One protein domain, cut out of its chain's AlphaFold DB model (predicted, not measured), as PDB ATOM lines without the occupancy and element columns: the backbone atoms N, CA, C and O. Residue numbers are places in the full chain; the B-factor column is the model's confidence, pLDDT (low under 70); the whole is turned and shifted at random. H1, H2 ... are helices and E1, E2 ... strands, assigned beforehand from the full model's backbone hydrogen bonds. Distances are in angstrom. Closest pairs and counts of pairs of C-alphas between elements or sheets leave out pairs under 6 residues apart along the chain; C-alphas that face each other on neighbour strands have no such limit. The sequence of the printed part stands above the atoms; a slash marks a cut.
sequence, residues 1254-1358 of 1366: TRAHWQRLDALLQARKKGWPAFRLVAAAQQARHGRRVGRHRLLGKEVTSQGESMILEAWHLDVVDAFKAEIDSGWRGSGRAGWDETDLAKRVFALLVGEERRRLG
ATOM      1  N   THR A1254      10.818 -26.836 -41.907       95.40
ATOM      2  CA  THR A1254      10.612 -26.838 -43.365       95.40
ATOM      3  C   THR A1254       9.615 -27.906 -43.827       95.40
ATOM      4  O   THR A1254       9.277 -28.847 -43.110       95.40
ATOM      5  N   ARG A1255       9.189 -27.842 -45.096       96.28
ATOM      6  CA  ARG A1255       8.361 -28.888 -45.729       96.28
ATOM      7  C   ARG A1255       8.986 -30.294 -45.656       96.28
ATOM      8  O   ARG A1255       8.243 -31.269 -45.570       96.28
ATOM      9  N   ALA A1256      10.316 -30.398 -45.634       95.73
ATOM     10  CA  ALA A1256      11.016 -31.673 -45.478       95.73
ATOM     11  C   ALA A1256      10.742 -32.327 -44.110       95.73
ATOM     12  O   ALA A1256      10.575 -33.543 -44.047       95.73
ATOM     13  N   HIS A1257      10.593 -31.530 -43.042       95.88
ATOM     14  CA  HIS A1257      10.226 -32.022 -41.710       95.88
ATOM     15  C   HIS A1257       8.838 -32.668 -41.728       95.88
ATOM     16  O   HIS A1257       8.683 -33.807 -41.296       95.88
ATOM     17  N   TRP A1258       7.842 -31.986 -42.312       96.86
ATOM     18  CA  TRP A1258       6.498 -32.546 -42.495       96.86
ATOM     19  C   TRP A1258       6.519 -33.861 -43.283       96.86
ATOM     20  O   TRP A1258       5.890 -34.826 -42.863       96.86
ATOM     21  N   GLN A1259       7.254 -33.920 -44.399       96.57
ATOM     22  CA  GLN A1259       7.343 -35.130 -45.225       96.57
ATOM     23  C   GLN A1259       8.049 -36.289 -44.510       96.57
ATOM     24  O   GLN A1259       7.667 -37.442 -44.697       96.57
ATOM     25  N   ARG A1260       9.062 -36.006 -43.683       95.52
ATOM     26  CA  ARG A1260       9.795 -37.040 -42.948       95.52
ATOM     27  C   ARG A1260       9.031 -37.543 -41.719       95.52
ATOM     28  O   ARG A1260       9.011 -38.751 -41.488       95.52
ATOM     29  N   LEU A1261       8.334 -36.660 -41.001       97.12
ATOM     30  CA  LEU A1261       7.421 -37.037 -39.918       97.12
ATOM     31  C   LEU A1261       6.261 -37.902 -40.446       97.12
ATOM     32  O   LEU A1261       5.965 -38.946 -39.871       97.12
ATOM     33  N   ASP A1262       5.671 -37.521 -41.585       97.24
ATOM     34  CA  ASP A1262       4.650 -38.305 -42.298       97.24
ATOM     35  C   ASP A1262       5.195 -39.677 -42.750       97.24
ATOM     36  O   ASP A1262       4.554 -40.701 -42.533       97.24
ATOM     37  N   ALA A1263       6.427 -39.747 -43.267       96.33
ATOM     38  CA  ALA A1263       7.059 -41.019 -43.627       96.33
ATOM     39  C   ALA A1263       7.281 -41.957 -42.419       96.33
ATOM     40  O   ALA A1263       7.043 -43.161 -42.532       96.33
ATOM     41  N   LEU A1264       7.696 -41.432 -41.258       96.73
ATOM     42  CA  LEU A1264       7.835 -42.210 -40.017       96.73
ATOM     43  C   LEU A1264       6.474 -42.674 -39.472       96.73
ATOM     44  O   LEU A1264       6.329 -43.830 -39.069       96.73
ATOM     45  N   LEU A1265       5.463 -41.805 -39.518       97.01
ATOM     46  CA  LEU A1265       4.079 -42.103 -39.141       97.01
ATOM     47  C   LEU A1265       3.488 -43.204 -40.035       97.01
ATOM     48  O   LEU A1265       2.938 -44.186 -39.532       97.01
ATOM     49  N   GLN A1266       3.666 -43.108 -41.355       96.46
ATOM     50  CA  GLN A1266       3.257 -44.142 -42.308       96.46
ATOM     51  C   GLN A1266       4.031 -45.450 -42.105       96.46
ATOM     52  O   GLN A1266       3.435 -46.522 -42.188       96.46
ATOM     53  N   ALA A1267       5.328 -45.400 -41.781       95.98
ATOM     54  CA  ALA A1267       6.095 -46.594 -41.426       95.98
ATOM     55  C   ALA A1267       5.557 -47.259 -40.142       95.98
ATOM     56  O   ALA A1267       5.458 -48.483 -40.097       95.98
ATOM     57  N   ARG A1268       5.124 -46.479 -39.136       95.52
ATOM     58  CA  ARG A1268       4.464 -46.999 -37.921       95.52
ATOM     59  C   ARG A1268       3.095 -47.613 -38.223       95.52
ATOM     60  O   ARG A1268       2.818 -48.696 -37.710       95.52
ATOM     61  N   LYS A1269       2.296 -46.994 -39.103       95.08
ATOM     62  CA  LYS A1269       1.010 -47.536 -39.594       95.08
ATOM     63  C   LYS A1269       1.163 -48.803 -40.448       95.08
ATOM     64  O   LYS A1269       0.288 -49.658 -40.404       95.08
ATOM     65  N   LYS A1270       2.277 -48.966 -41.175       94.88
ATOM     66  CA  LYS A1270       2.642 -50.212 -41.888       94.88
ATOM     67  C   LYS A1270       3.109 -51.344 -40.959       94.88
ATOM     68  O   LYS A1270       3.311 -52.461 -41.425       94.88
ATOM     69  N   GLY A1271       3.274 -51.078 -39.663       93.59
ATOM     70  CA  GLY A1271       3.623 -52.069 -38.647       93.59
ATOM     71  C   GLY A1271       5.048 -51.939 -38.106       93.59
ATOM     72  O   GLY A1271       5.927 -51.295 -38.681       93.59
ATOM     73  N   TRP A1272       5.288 -52.581 -36.961       89.59
ATOM     74  CA  TRP A1272       6.547 -52.467 -36.217       89.59
ATOM     75  C   TRP A1272       7.814 -52.855 -37.008       89.59
ATOM     76  O   TRP A1272       8.810 -52.153 -36.840       89.59
ATOM     77  N   PRO A1273       7.832 -53.874 -37.897       89.64
ATOM     78  CA  PRO A1273       9.023 -54.186 -38.692       89.64
ATOM     79  C   PRO A1273       9.410 -53.057 -39.657       89.64
ATOM     80  O   PRO A1273      10.567 -52.640 -39.671       89.64
ATOM     81  N   ALA A1274       8.440 -52.509 -40.399       89.96
ATOM     82  CA  ALA A1274       8.658 -51.398 -41.325       89.96
ATOM     83  C   ALA A1274       9.129 -50.139 -40.582       89.96
ATOM     84  O   ALA A1274      10.106 -49.504 -40.978       89.96
ATOM     85  N   PHE A1275       8.495 -49.826 -39.448       93.09
ATOM     86  CA  PHE A1275       8.945 -48.751 -38.569       93.09
ATOM     87  C   PHE A1275      10.371 -48.970 -38.054       93.09
ATOM     88  O   PHE A1275      11.191 -48.058 -38.123       93.09
ATOM     89  N   ARG A1276      10.701 -50.179 -37.580       91.41
ATOM     90  CA  ARG A1276      12.031 -50.491 -37.047       91.41
ATOM     91  C   ARG A1276      13.111 -50.414 -38.123       91.41
ATOM     92  O   ARG A1276      14.208 -49.984 -37.799       91.41
ATOM     93  N   LEU A1277      12.828 -50.767 -39.377       89.69
ATOM     94  CA  LEU A1277      13.779 -50.584 -40.482       89.69
ATOM     95  C   LEU A1277      14.121 -49.102 -40.698       89.69
ATOM     96  O   LEU A1277      15.295 -48.757 -40.800       89.69
ATOM     97  N   VAL A1278      13.118 -48.217 -40.692       87.36
ATOM     98  CA  VAL A1278      13.335 -46.770 -40.872       87.36
ATOM     99  C   VAL A1278      13.966 -46.120 -39.632       87.36
ATOM    100  O   VAL A1278      14.830 -45.256 -39.771       87.36
ATOM    101  N   ALA A1279      13.561 -46.533 -38.427       87.02
ATOM    102  CA  ALA A1279      13.968 -45.905 -37.171       87.02
ATOM    103  C   ALA A1279      15.276 -46.466 -36.579       87.02
ATOM    104  O   ALA A1279      16.039 -45.708 -35.984       87.02
ATOM    105  N   ALA A1280      15.591 -47.761 -36.725       77.92
ATOM    106  CA  ALA A1280      16.788 -48.353 -36.107       77.92
ATOM    107  C   ALA A1280      18.100 -47.817 -36.698       77.92
ATOM    108  O   ALA A1280      19.095 -47.730 -35.979       77.92
ATOM    109  N   ALA A1281      18.082 -47.371 -37.960       71.23
ATOM    110  CA  ALA A1281      19.190 -46.654 -38.594       71.23
ATOM    111  C   ALA A1281      19.602 -45.367 -37.839       71.23
ATOM    112  O   ALA A1281      20.718 -44.877 -38.019       71.23
ATOM    113  N   GLN A1282      18.714 -44.827 -36.996       69.55
ATOM    114  CA  GLN A1282      18.881 -43.567 -36.264       69.55
ATOM    115  C   GLN A1282      18.867 -43.791 -34.738       69.55
ATOM    116  O   GLN A1282      19.759 -43.312 -34.038       69.55
ATOM    117  N   GLN A1283      17.947 -44.616 -34.222       68.69
ATOM    118  CA  GLN A1283      17.846 -44.958 -32.794       68.69
ATOM    119  C   GLN A1283      19.106 -45.638 -32.232       68.69
ATOM    120  O   GLN A1283      19.413 -45.451 -31.058       68.69
ATOM    121  N   ALA A1284      19.876 -46.371 -33.047       61.45
ATOM    122  CA  ALA A1284      21.115 -47.023 -32.606       61.45
ATOM    123  C   ALA A1284      22.219 -46.047 -32.136       61.45
ATOM    124  O   ALA A1284      23.206 -46.487 -31.552       61.45
ATOM    125  N   ARG A1285      22.072 -44.736 -32.384       62.49
ATOM    126  CA  ARG A1285      23.023 -43.693 -31.954       62.49
ATOM    127  C   ARG A1285      22.604 -42.959 -30.676       62.49
ATOM    128  O   ARG A1285      23.456 -42.362 -30.028       62.49
ATOM    129  N   HIS A1286      21.326 -43.021 -30.299       62.17
ATOM    130  CA  HIS A1286      20.735 -42.193 -29.240       62.17
ATOM    131  C   HIS A1286      20.226 -43.047 -28.077       62.17
ATOM    132  O   HIS A1286      19.034 -43.309 -27.924       62.17
ATOM    133  N   GLY A1287      21.160 -43.498 -27.238       53.86
ATOM    134  CA  GLY A1287      20.930 -44.463 -26.153       53.86
ATOM    135  C   GLY A1287      20.132 -43.973 -24.932       53.86
ATOM    136  O   GLY A1287      20.300 -44.539 -23.855       53.86
ATOM    137  N   ARG A1288      19.292 -42.934 -25.043       62.16
ATOM    138  CA  ARG A1288      18.471 -42.410 -23.931       62.16
ATOM    139  C   ARG A1288      17.030 -42.121 -24.369       62.16
ATOM    140  O   ARG A1288      16.745 -41.073 -24.934       62.16
ATOM    141  N   ARG A1289      16.102 -43.023 -24.028       64.99
ATOM    142  CA  ARG A1289      14.642 -42.842 -24.188       64.99
ATOM    143  C   ARG A1289      14.062 -41.954 -23.075       64.99
ATOM    144  O   ARG A1289      13.302 -42.425 -22.234       64.99
ATOM    145  N   VAL A1290      14.478 -40.689 -23.028       55.04
ATOM    146  CA  VAL A1290      14.086 -39.723 -21.984       55.04
ATOM    147  C   VAL A1290      13.013 -38.783 -22.540       55.04
ATOM    148  O   VAL A1290      13.322 -37.891 -23.319       55.04
ATOM    149  N   GLY A1291      11.757 -39.011 -22.146       63.87
ATOM    150  CA  GLY A1291      10.579 -38.298 -22.659       63.87
ATOM    151  C   GLY A1291       9.297 -39.073 -22.349       63.87
ATOM    152  O   GLY A1291       8.767 -38.961 -21.240       63.87
ATOM    153  N   ARG A1292       8.886 -39.938 -23.290       72.90
ATOM    154  CA  ARG A1292       7.866 -41.019 -23.240       72.90
ATOM    155  C   ARG A1292       6.778 -40.919 -22.163       72.90
ATOM    156  O   ARG A1292       5.616 -40.696 -22.480       72.90
ATOM    157  N   HIS A1293       7.109 -41.132 -20.891       77.71
ATOM    158  CA  HIS A1293       6.124 -41.140 -19.802       77.71
ATOM    159  C   HIS A1293       5.516 -39.759 -19.500       77.71
ATOM    160  O   HIS A1293       4.466 -39.693 -18.873       77.71
ATOM    161  N   ARG A1294       6.126 -38.651 -19.954       93.16
ATOM    162  CA  ARG A1294       5.617 -37.286 -19.710       93.16
ATOM    163  C   ARG A1294       4.425 -36.885 -20.578       93.16
ATOM    164  O   ARG A1294       3.704 -35.960 -20.191       93.16
ATOM    165  N   LEU A1295       4.245 -37.523 -21.735       94.63
ATOM    166  CA  LEU A1295       3.148 -37.246 -22.673       94.63
ATOM    167  C   LEU A1295       2.191 -38.424 -22.865       94.63
ATOM    168  O   LEU A1295       1.086 -38.217 -23.356       94.63
ATOM    169  N   LEU A1296       2.587 -39.636 -22.468       96.32
ATOM    170  CA  LEU A1296       1.742 -40.823 -22.555       96.32
ATOM    171  C   LEU A1296       0.420 -40.603 -21.804       96.32
ATOM    172  O   LEU A1296       0.424 -40.264 -20.624       96.32
ATOM    173  N   GLY A1297      -0.703 -40.798 -22.494       96.31
ATOM    174  CA  GLY A1297      -2.039 -40.619 -21.918       96.31
ATOM    175  C   GLY A1297      -2.528 -39.168 -21.828       96.31
ATOM    176  O   GLY A1297      -3.662 -38.958 -21.413       96.31
ATOM    177  N   LYS A1298      -1.739 -38.165 -22.244       96.66
ATOM    178  CA  LYS A1298      -2.238 -36.784 -22.361       96.66
ATOM    179  C   LYS A1298      -3.098 -36.621 -23.605       96.66
ATOM    180  O   LYS A1298      -2.743 -37.107 -24.676       96.66
ATOM    181  N   GLU A1299      -4.200 -35.899 -23.469       96.68
ATOM    182  CA  GLU A1299      -5.023 -35.474 -24.596       96.68
ATOM    183  C   GLU A1299      -4.380 -34.274 -25.308       96.68
ATOM    184  O   GLU A1299      -3.886 -33.343 -24.671       96.68
ATOM    185  N   VAL A1300      -4.382 -34.295 -26.641       96.35
ATOM    186  CA  VAL A1300      -4.069 -33.138 -27.485       96.35
ATOM    187  C   VAL A1300      -5.332 -32.768 -28.248       96.35
ATOM    188  O   VAL A1300      -5.927 -33.617 -28.908       96.35
ATOM    189  N   THR A1301      -5.730 -31.501 -28.165       95.48
ATOM    190  CA  THR A1301      -6.926 -30.951 -28.813       95.48
ATOM    191  C   THR A1301      -6.522 -29.971 -29.920       95.48
ATOM    192  O   THR A1301      -5.531 -29.251 -29.805       95.48
ATOM    193  N   SER A1302      -7.256 -29.943 -31.037       92.46
ATOM    194  CA  SER A1302      -7.177 -28.857 -32.027       92.46
ATOM    195  C   SER A1302      -8.381 -28.877 -32.967       92.46
ATOM    196  O   SER A1302      -8.835 -29.940 -33.385       92.46
ATOM    197  N   GLN A1303      -8.873 -27.698 -33.356       90.75
ATOM    198  CA  GLN A1303      -9.907 -27.538 -34.392       90.75
ATOM    199  C   GLN A1303     -11.183 -28.387 -34.177       90.75
ATOM    200  O   GLN A1303     -11.787 -28.832 -35.154       90.75
ATOM    201  N   GLY A1304     -11.578 -28.619 -32.920       94.31
ATOM    202  CA  GLY A1304     -12.760 -29.412 -32.553       94.31
ATOM    203  C   GLY A1304     -12.565 -30.933 -32.545       94.31
ATOM    204  O   GLY A1304     -13.524 -31.654 -32.298       94.31
ATOM    205  N   GLU A1305     -11.350 -31.424 -32.794       94.70
ATOM    206  CA  GLU A1305     -10.969 -32.829 -32.610       94.70
ATOM    207  C   GLU A1305      -9.966 -32.964 -31.460       94.70
ATOM    208  O   GLU A1305      -9.239 -32.019 -31.133       94.70
ATOM    209  N   SER A1306      -9.910 -34.150 -30.857       96.15
ATOM    210  CA  SER A1306      -8.948 -34.487 -29.813       96.15
ATOM    211  C   SER A1306      -8.447 -35.924 -29.934       96.15
ATOM    212  O   SER A1306      -9.043 -36.756 -30.624       96.15
ATOM    213  N   MET A1307      -7.300 -36.204 -29.319       96.29
ATOM    214  CA  MET A1307      -6.671 -37.522 -29.337       96.29
ATOM    215  C   MET A1307      -5.790 -37.721 -28.104       96.29
ATOM    216  O   MET A1307      -4.952 -36.876 -27.786       96.29
ATOM    217  N   ILE A1308      -5.930 -38.872 -27.451       97.47
ATOM    218  CA  ILE A1308      -5.052 -39.293 -26.356       97.47
ATOM    219  C   ILE A1308      -3.731 -39.820 -26.942       97.47
ATOM    220  O   ILE A1308      -3.717 -40.676 -27.829       97.47
ATOM    221  N   LEU A1309      -2.600 -39.318 -26.445       97.51
ATOM    222  CA  LEU A1309      -1.264 -39.703 -26.899       97.51
ATOM    223  C   LEU A1309      -0.877 -41.104 -26.405       97.51
ATOM    224  O   LEU A1309      -0.207 -41.277 -25.387       97.51
ATOM    225  N   GLU A1310      -1.267 -42.122 -27.168       96.73
ATOM    226  CA  GLU A1310      -0.762 -43.491 -27.023       96.73
ATOM    227  C   GLU A1310       0.756 -43.597 -27.281       96.73
ATOM    228  O   GLU A1310       1.336 -42.832 -28.058       96.73
ATOM    229  N   ALA A1311       1.398 -44.618 -26.705       95.19
ATOM    230  CA  ALA A1311       2.851 -44.817 -26.758       95.19
ATOM    231  C   ALA A1311       3.447 -44.914 -28.179       95.19
ATOM    232  O   ALA A1311       4.617 -44.585 -28.372       95.19
ATOM    233  N   TRP A1312       2.671 -45.337 -29.185       95.02
ATOM    234  CA  TRP A1312       3.163 -45.426 -30.564       95.02
ATOM    235  C   TRP A1312       3.272 -44.065 -31.262       95.02
ATOM    236  O   TRP A1312       4.106 -43.924 -32.157       95.02
ATOM    237  N   HIS A1313       2.503 -43.056 -30.840       96.17
ATOM    238  CA  HIS A1313       2.715 -41.671 -31.271       96.17
ATOM    239  C   HIS A1313       4.087 -41.185 -30.797       96.17
ATOM    240  O   HIS A1313       4.844 -40.587 -31.559       96.17
ATOM    241  N   LEU A1314       4.433 -41.522 -29.552       95.75
ATOM    242  CA  LEU A1314       5.702 -41.149 -28.938       95.75
ATOM    243  C   LEU A1314       6.882 -41.953 -29.502       95.75
ATOM    244  O   LEU A1314       7.976 -41.415 -29.582       95.75
ATOM    245  N   ASP A1315       6.678 -43.176 -30.010       94.58
ATOM    246  CA  ASP A1315       7.694 -43.844 -30.843       94.58
ATOM    247  C   ASP A1315       8.042 -43.022 -32.099       94.58
ATOM    248  O   ASP A1315       9.216 -42.927 -32.458       94.58
ATOM    249  N   VAL A1316       7.041 -42.439 -32.775       95.79
ATOM    250  CA  VAL A1316       7.242 -41.611 -33.982       95.79
ATOM    251  C   VAL A1316       7.941 -40.295 -33.628       95.79
ATOM    252  O   VAL A1316       8.868 -39.901 -34.338       95.79
ATOM    253  N   VAL A1317       7.555 -39.659 -32.516       95.72
ATOM    254  CA  VAL A1317       8.228 -38.462 -31.979       95.72
ATOM    255  C   VAL A1317       9.684 -38.763 -31.606       95.72
ATOM    256  O   VAL A1317      10.572 -38.061 -32.084       95.72
ATOM    257  N   ASP A1318       9.947 -39.835 -30.851       92.96
ATOM    258  CA  ASP A1318      11.298 -40.303 -30.500       92.96
ATOM    259  C   ASP A1318      12.165 -40.522 -31.748       92.96
ATOM    260  O   ASP A1318      13.313 -40.090 -31.790       92.96
ATOM    261  N   ALA A1319      11.635 -41.210 -32.768       93.67
ATOM    262  CA  ALA A1319      12.383 -41.512 -33.987       93.67
ATOM    263  C   ALA A1319      12.724 -40.244 -34.785       93.67
ATOM    264  O   ALA A1319      13.848 -40.109 -35.264       93.67
ATOM    265  N   PHE A1320      11.783 -39.303 -34.890       94.37
ATOM    266  CA  PHE A1320      11.991 -38.030 -35.577       94.37
ATOM    267  C   PHE A1320      12.940 -37.095 -34.807       94.37
ATOM    268  O   PHE A1320      13.782 -36.426 -35.406       94.37
ATOM    269  N   LYS A1321      12.859 -37.080 -33.472       92.22
ATOM    270  CA  LYS A1321      13.778 -36.322 -32.615       92.22
ATOM    271  C   LYS A1321      15.198 -36.885 -32.689       92.22
ATOM    272  O   LYS A1321      16.125 -36.146 -32.997       92.22
ATOM    273  N   ALA A1322      15.346 -38.205 -32.559       89.59
ATOM    274  CA  ALA A1322      16.614 -38.908 -32.754       89.59
ATOM    275  C   ALA A1322      17.233 -38.652 -34.142       89.59
ATOM    276  O   ALA A1322      18.453 -38.625 -34.277       89.59
ATOM    277  N   GLU A1323      16.423 -38.444 -35.182       89.12
ATOM    278  CA  GLU A1323      16.915 -38.070 -36.507       89.12
ATOM    279  C   GLU A1323      17.527 -36.662 -36.533       89.12
ATOM    280  O   GLU A1323      18.689 -36.528 -36.926       89.12
ATOM    281  N   ILE A1324      16.801 -35.638 -36.068       89.23
ATOM    282  CA  ILE A1324      17.303 -34.251 -36.000       89.23
ATOM    283  C   ILE A1324      18.544 -34.172 -35.100       89.23
ATOM    284  O   ILE A1324      19.598 -33.696 -35.535       89.23
ATOM    285  N   ASP A1325      18.465 -34.751 -33.902       87.02
ATOM    286  CA  ASP A1325      19.561 -34.794 -32.931       87.02
ATOM    287  C   ASP A1325      20.767 -35.612 -33.451       87.02
ATOM    288  O   ASP A1325      21.887 -35.443 -32.976       87.02
ATOM    289  N   SER A1326      20.590 -36.501 -34.445       82.87
ATOM    290  CA  SER A1326      21.713 -37.225 -35.079       82.87
ATOM    291  C   SER A1326      22.459 -36.409 -36.136       82.87
ATOM    292  O   SER A1326      23.618 -36.714 -36.435       82.87
ATOM    293  N   GLY A1327      21.806 -35.396 -36.711       77.07
ATOM    294  CA  GLY A1327      22.410 -34.482 -37.677       77.07
ATOM    295  C   GLY A1327      23.172 -33.335 -37.012       77.07
ATOM    296  O   GLY A1327      24.157 -32.848 -37.572       77.07
ATOM    297  N   TRP A1328      22.747 -32.909 -35.819       74.18
ATOM    298  CA  TRP A1328      23.269 -31.698 -35.193       74.18
ATOM    299  C   TRP A1328      24.326 -31.975 -34.119       74.18
ATOM    300  O   TRP A1328      24.035 -32.402 -33.009       74.18
ATOM    301  N   ARG A1329      25.589 -31.677 -34.446       73.58
ATOM    302  CA  ARG A1329      26.746 -31.882 -33.554       73.58
ATOM    303  C   ARG A1329      27.038 -30.691 -32.619       73.58
ATOM    304  O   ARG A1329      28.139 -30.600 -32.082       73.58
ATOM    305  N   GLY A1330      26.098 -29.753 -32.489       70.91
ATOM    306  CA  GLY A1330      26.207 -28.565 -31.636       70.91
ATOM    307  C   GLY A1330      25.636 -28.791 -30.231       70.91
ATOM    308  O   GLY A1330      24.799 -29.663 -30.028       70.91
ATOM    309  N   SER A1331      26.063 -27.983 -29.255       63.51
ATOM    310  CA  SER A1331      25.590 -28.087 -27.859       63.51
ATOM    311  C   SER A1331      24.415 -27.151 -27.515       63.51
ATOM    312  O   SER A1331      23.869 -27.223 -26.415       63.51
ATOM    313  N   GLY A1332      24.035 -26.241 -28.416       60.37
ATOM    314  CA  GLY A1332      23.074 -25.163 -28.143       60.37
ATOM    315  C   GLY A1332      21.614 -25.514 -28.443       60.37
ATOM    316  O   GLY A1332      21.090 -25.027 -29.435       60.37
ATOM    317  N   ARG A1333      20.979 -26.349 -27.602       61.57
ATOM    318  CA  ARG A1333      19.509 -26.573 -27.485       61.57
ATOM    319  C   ARG A1333      18.655 -26.484 -28.777       61.57
ATOM    320  O   ARG A1333      17.534 -25.990 -28.737       61.57
ATOM    321  N   ALA A1334      19.112 -27.015 -29.910       59.43
ATOM    322  CA  ALA A1334      18.356 -26.983 -31.169       59.43
ATOM    323  C   ALA A1334      17.366 -28.166 -31.298       59.43
ATOM    324  O   ALA A1334      17.306 -28.834 -32.325       59.43
ATOM    325  N   GLY A1335      16.633 -28.476 -30.227       75.55
ATOM    326  CA  GLY A1335      15.735 -29.628 -30.166       75.55
ATOM    327  C   GLY A1335      14.281 -29.199 -30.033       75.55
ATOM    328  O   GLY A1335      13.912 -28.635 -29.010       75.55
ATOM    329  N   TRP A1336      13.447 -29.530 -31.024       89.18
ATOM    330  CA  TRP A1336      11.994 -29.353 -30.929       89.18
ATOM    331  C   TRP A1336      11.436 -30.062 -29.689       89.18
ATOM    332  O   TRP A1336      11.818 -31.203 -29.382       89.18
ATOM    333  N   ASP A1337      10.519 -29.401 -28.986       92.03
ATOM    334  CA  ASP A1337       9.887 -29.981 -27.808       92.03
ATOM    335  C   ASP A1337       8.988 -31.168 -28.159       92.03
ATOM    336  O   ASP A1337       8.330 -31.218 -29.201       92.03
ATOM    337  N   GLU A1338       8.966 -32.151 -27.257       93.06
ATOM    338  CA  GLU A1338       8.220 -33.403 -27.427       93.06
ATOM    339  C   GLU A1338       6.711 -33.126 -27.588       93.06
ATOM    340  O   GLU A1338       6.036 -33.772 -28.388       93.06
ATOM    341  N   THR A1339       6.205 -32.102 -26.888       94.25
ATOM    342  CA  THR A1339       4.833 -31.580 -26.982       94.25
ATOM    343  C   THR A1339       4.506 -31.073 -28.381       94.25
ATOM    344  O   THR A1339       3.461 -31.406 -28.933       94.25
ATOM    345  N   ASP A1340       5.398 -30.293 -28.980       94.47
ATOM    346  CA  ASP A1340       5.201 -29.698 -30.297       94.47
ATOM    347  C   ASP A1340       5.346 -30.719 -31.423       94.47
ATOM    348  O   ASP A1340       4.594 -30.682 -32.399       94.47
ATOM    349  N   LEU A1341       6.253 -31.685 -31.276       95.77
ATOM    350  CA  LEU A1341       6.311 -32.846 -32.161       95.77
ATOM    351  C   LEU A1341       5.034 -33.697 -32.046       95.77
ATOM    352  O   LEU A1341       4.491 -34.107 -33.074       95.77
ATOM    353  N   ALA A1342       4.491 -33.892 -30.840       96.34
ATOM    354  CA  ALA A1342       3.223 -34.595 -30.635       96.34
ATOM    355  C   ALA A1342       2.022 -33.847 -31.253       96.34
ATOM    356  O   ALA A1342       1.238 -34.467 -31.976       96.34
ATOM    357  N   LYS A1343       1.918 -32.516 -31.084       96.66
ATOM    358  CA  LYS A1343       0.925 -31.668 -31.782       96.66
ATOM    359  C   LYS A1343       1.013 -31.835 -33.306       96.66
ATOM    360  O   LYS A1343      -0.013 -31.938 -33.976       96.66
ATOM    361  N   ARG A1344       2.227 -31.905 -33.870       97.08
ATOM    362  CA  ARG A1344       2.460 -32.093 -35.318       97.08
ATOM    363  C   ARG A1344       2.080 -33.502 -35.796       97.08
ATOM    364  O   ARG A1344       1.495 -33.627 -36.870       97.08
ATOM    365  N   VAL A1345       2.344 -34.549 -35.007       97.48
ATOM    366  CA  VAL A1345       1.869 -35.923 -35.281       97.48
ATOM    367  C   VAL A1345       0.339 -35.981 -35.270       97.48
ATOM    368  O   VAL A1345      -0.260 -36.493 -36.214       97.48
ATOM    369  N   PHE A1346      -0.300 -35.394 -34.259       97.36
ATOM    370  CA  PHE A1346      -1.757 -35.291 -34.167       97.36
ATOM    371  C   PHE A1346      -2.364 -34.532 -35.362       97.36
ATOM    372  O   PHE A1346      -3.282 -35.039 -36.005       97.36
ATOM    373  N   ALA A1347      -1.789 -33.390 -35.754       97.04
ATOM    374  CA  ALA A1347      -2.225 -32.632 -36.930       97.04
ATOM    375  C   ALA A1347      -2.100 -33.422 -38.252       97.04
ATOM    376  O   ALA A1347      -2.927 -33.251 -39.152       97.04
ATOM    377  N   LEU A1348      -1.108 -34.316 -38.383       97.35
ATOM    378  CA  LEU A1348      -1.019 -35.238 -39.524       97.35
ATOM    379  C   LEU A1348      -2.130 -36.298 -39.498       97.35
ATOM    380  O   LEU A1348      -2.696 -36.583 -40.553       97.35
ATOM    381  N   LEU A1349      -2.465 -36.846 -38.324       97.03
ATOM    382  CA  LEU A1349      -3.527 -37.848 -38.157       97.03
ATOM    383  C   LEU A1349      -4.918 -37.259 -38.426       97.03
ATOM    384  O   LEU A1349      -5.611 -37.759 -39.311       97.03
ATOM    385  N   VAL A1350      -5.268 -36.148 -37.771       95.85
ATOM    386  CA  VAL A1350      -6.480 -35.345 -38.045       95.85
ATOM    387  C   VAL A1350      -6.543 -34.954 -39.520       95.85
ATOM    388  O   VAL A1350      -7.554 -35.139 -40.196       95.85
ATOM    389  N   GLY A1351      -5.428 -34.466 -40.071       94.99
ATOM    390  CA  GLY A1351      -5.338 -34.102 -41.478       94.99
ATOM    391  C   GLY A1351      -5.568 -35.286 -42.420       94.99
ATOM    392  O   GLY A1351      -6.168 -35.110 -43.478       94.99
ATOM    393  N   GLU A1352      -5.079 -36.488 -42.103       93.99
ATOM    394  CA  GLU A1352      -5.348 -37.719 -42.861       93.99
ATOM    395  C   GLU A1352      -6.815 -38.153 -42.742       93.99
ATOM    396  O   GLU A1352      -7.440 -38.421 -43.766       93.99
ATOM    397  N   GLU A1353      -7.396 -38.153 -41.542       93.60
ATOM    398  CA  GLU A1353      -8.770 -38.620 -41.329       93.60
ATOM    399  C   GLU A1353      -9.804 -37.670 -41.948       93.60
ATOM    400  O   GLU A1353     -10.662 -38.106 -42.715       93.60
ATOM    401  N   ARG A1354      -9.628 -36.347 -41.824       93.82
ATOM    402  CA  ARG A1354     -10.441 -35.365 -42.570       93.82
ATOM    403  C   ARG A1354     -10.297 -35.484 -44.096       93.82
ATOM    404  O   ARG A1354     -11.199 -35.064 -44.823       93.82
ATOM    405  N   ARG A1355      -9.188 -36.039 -44.611       93.76
ATOM    406  CA  ARG A1355      -9.026 -36.368 -46.045       93.76
ATOM    407  C   ARG A1355      -9.724 -37.680 -46.417       93.76
ATOM    408  O   ARG A1355     -10.309 -37.739 -47.493       93.76
ATOM    409  N   ARG A1356      -9.708 -38.697 -45.545       93.99
ATOM    410  CA  ARG A1356     -10.425 -39.977 -45.721       93.99
ATOM    411  C   ARG A1356     -11.943 -39.792 -45.706       93.99
ATOM    412  O   ARG A1356     -12.624 -40.290 -46.595       93.99
ATOM    413  N   LEU A1357     -12.448 -39.004 -44.759       94.48
ATOM    414  CA  LEU A1357     -13.862 -38.637 -44.624       94.48
ATOM    415  C   LEU A1357     -14.337 -37.610 -45.673       94.48
ATOM    416  O   LEU A1357     -15.518 -37.278 -45.724       94.48
ATOM    417  N   GLY A1358     -13.434 -37.068 -46.500       93.61
ATOM    418  CA  GLY A1358     -13.761 -36.097 -47.549       93.61
ATOM    419  C   GLY A1358     -14.085 -34.674 -47.066       93.61
ATOM    420  O   GLY A1358     -14.451 -33.837 -47.891       93.61
TER     421      GLY A1358
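AT A GLANCE: This is residues 1254 to 1358 of the 1366 residues of an uncharacterized protein of Madurella mycetomatis (UniProt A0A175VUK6). Three helices, H1, H2 and H3, form a loose-angled bundle with H3 nearest the middle, and a fourth, H4, crosses H1 and meets the first part of H3. A small two-stranded hairpin, E1 and E2, packs along residues 1339 to 1350 of H4, while residues 1351 to 1358, of which 1351 to 1356 belong to H4, stick out. The printed part has 105 residues, with four named helices and two named strands in the order H1, H2, E1, E2, H3, H4; the sheet is antiparallel, in the order E1, E2, and the class is mostly helix. The whole is compact, with a radius of gyration of the C-alphas of 13.8 A, and elongated, spanning 42 by 27 by 27 A.

HOW THE PARTS SIT: H1, residues 1255 to 1269, and H3, residues 1311 to 1327, are the hubs, each touching three other helices. H1 and H2, residues 1272 to 1283, form a helical hairpin at a steep tilt of 45 degrees, opposite ways; their closest C-alphas, of Ala 1267 and Phe 1275, are 4.6 A apart. H1 touches H3 at a steep tilt of 42 degrees, opposite ways, closest at the C-alphas of Leu 1265 and Val 1316, 6.1 A apart. H2 touches H3 with residues 1279 to 1283 alone, the same way, at a shallow tilt of 32 degrees, only just short of steep; the closest C-alphas, of Ala 1279 and Ala 1319, are 5.7 A apart. E1, residues 1299 to 1302, and E2, residues 1305 to 1308, form an antiparallel hairpin, with N 1300 and O 1307 within hydrogen-bond range at 2.9 A and N 1307 and O 1300 at 3.0 A. H4, residues 1338 to 1356, touches H3 at a steep tilt of 61 degrees, opposite ways, closest at the C-alphas of Val 1317 and Leu 1341, 5.9 A apart. H4 touches H1 about perpendicular, at 74 degrees; the closest C-alphas, of Asp 1262 and Leu 1348, are 7.0 A apart. The closest C-alphas of E1 and H4, of Val 1300 and Lys 1343, are 6.8 A apart. H2 and H4 are apart. Every O i to N i+4 pair is within hydrogen-bond range in H1, H3 and H4, and 6 of 8 are in H2.

IN THESE COORDINATES: H1 begins at C-alpha 1255, (8.361, -28.888, -45.729), and is 21.0 A long. H2 is 14.0 A long, H3 24.7 A. H4 is 26.9 A long and ends at C-alpha 1356, (-10.425, -39.977, -45.721).

THE WHOLE: The C-alphas farthest apart, of Ser 1331 and Gly 1358, are 44.7 A apart. The printed part has no cut. The link from H2 to E1 is long, with 15 residues. The mean pLDDT of the printed part is 88.3; residues 1282 to 1291 and 1331 to 1334 are under 70.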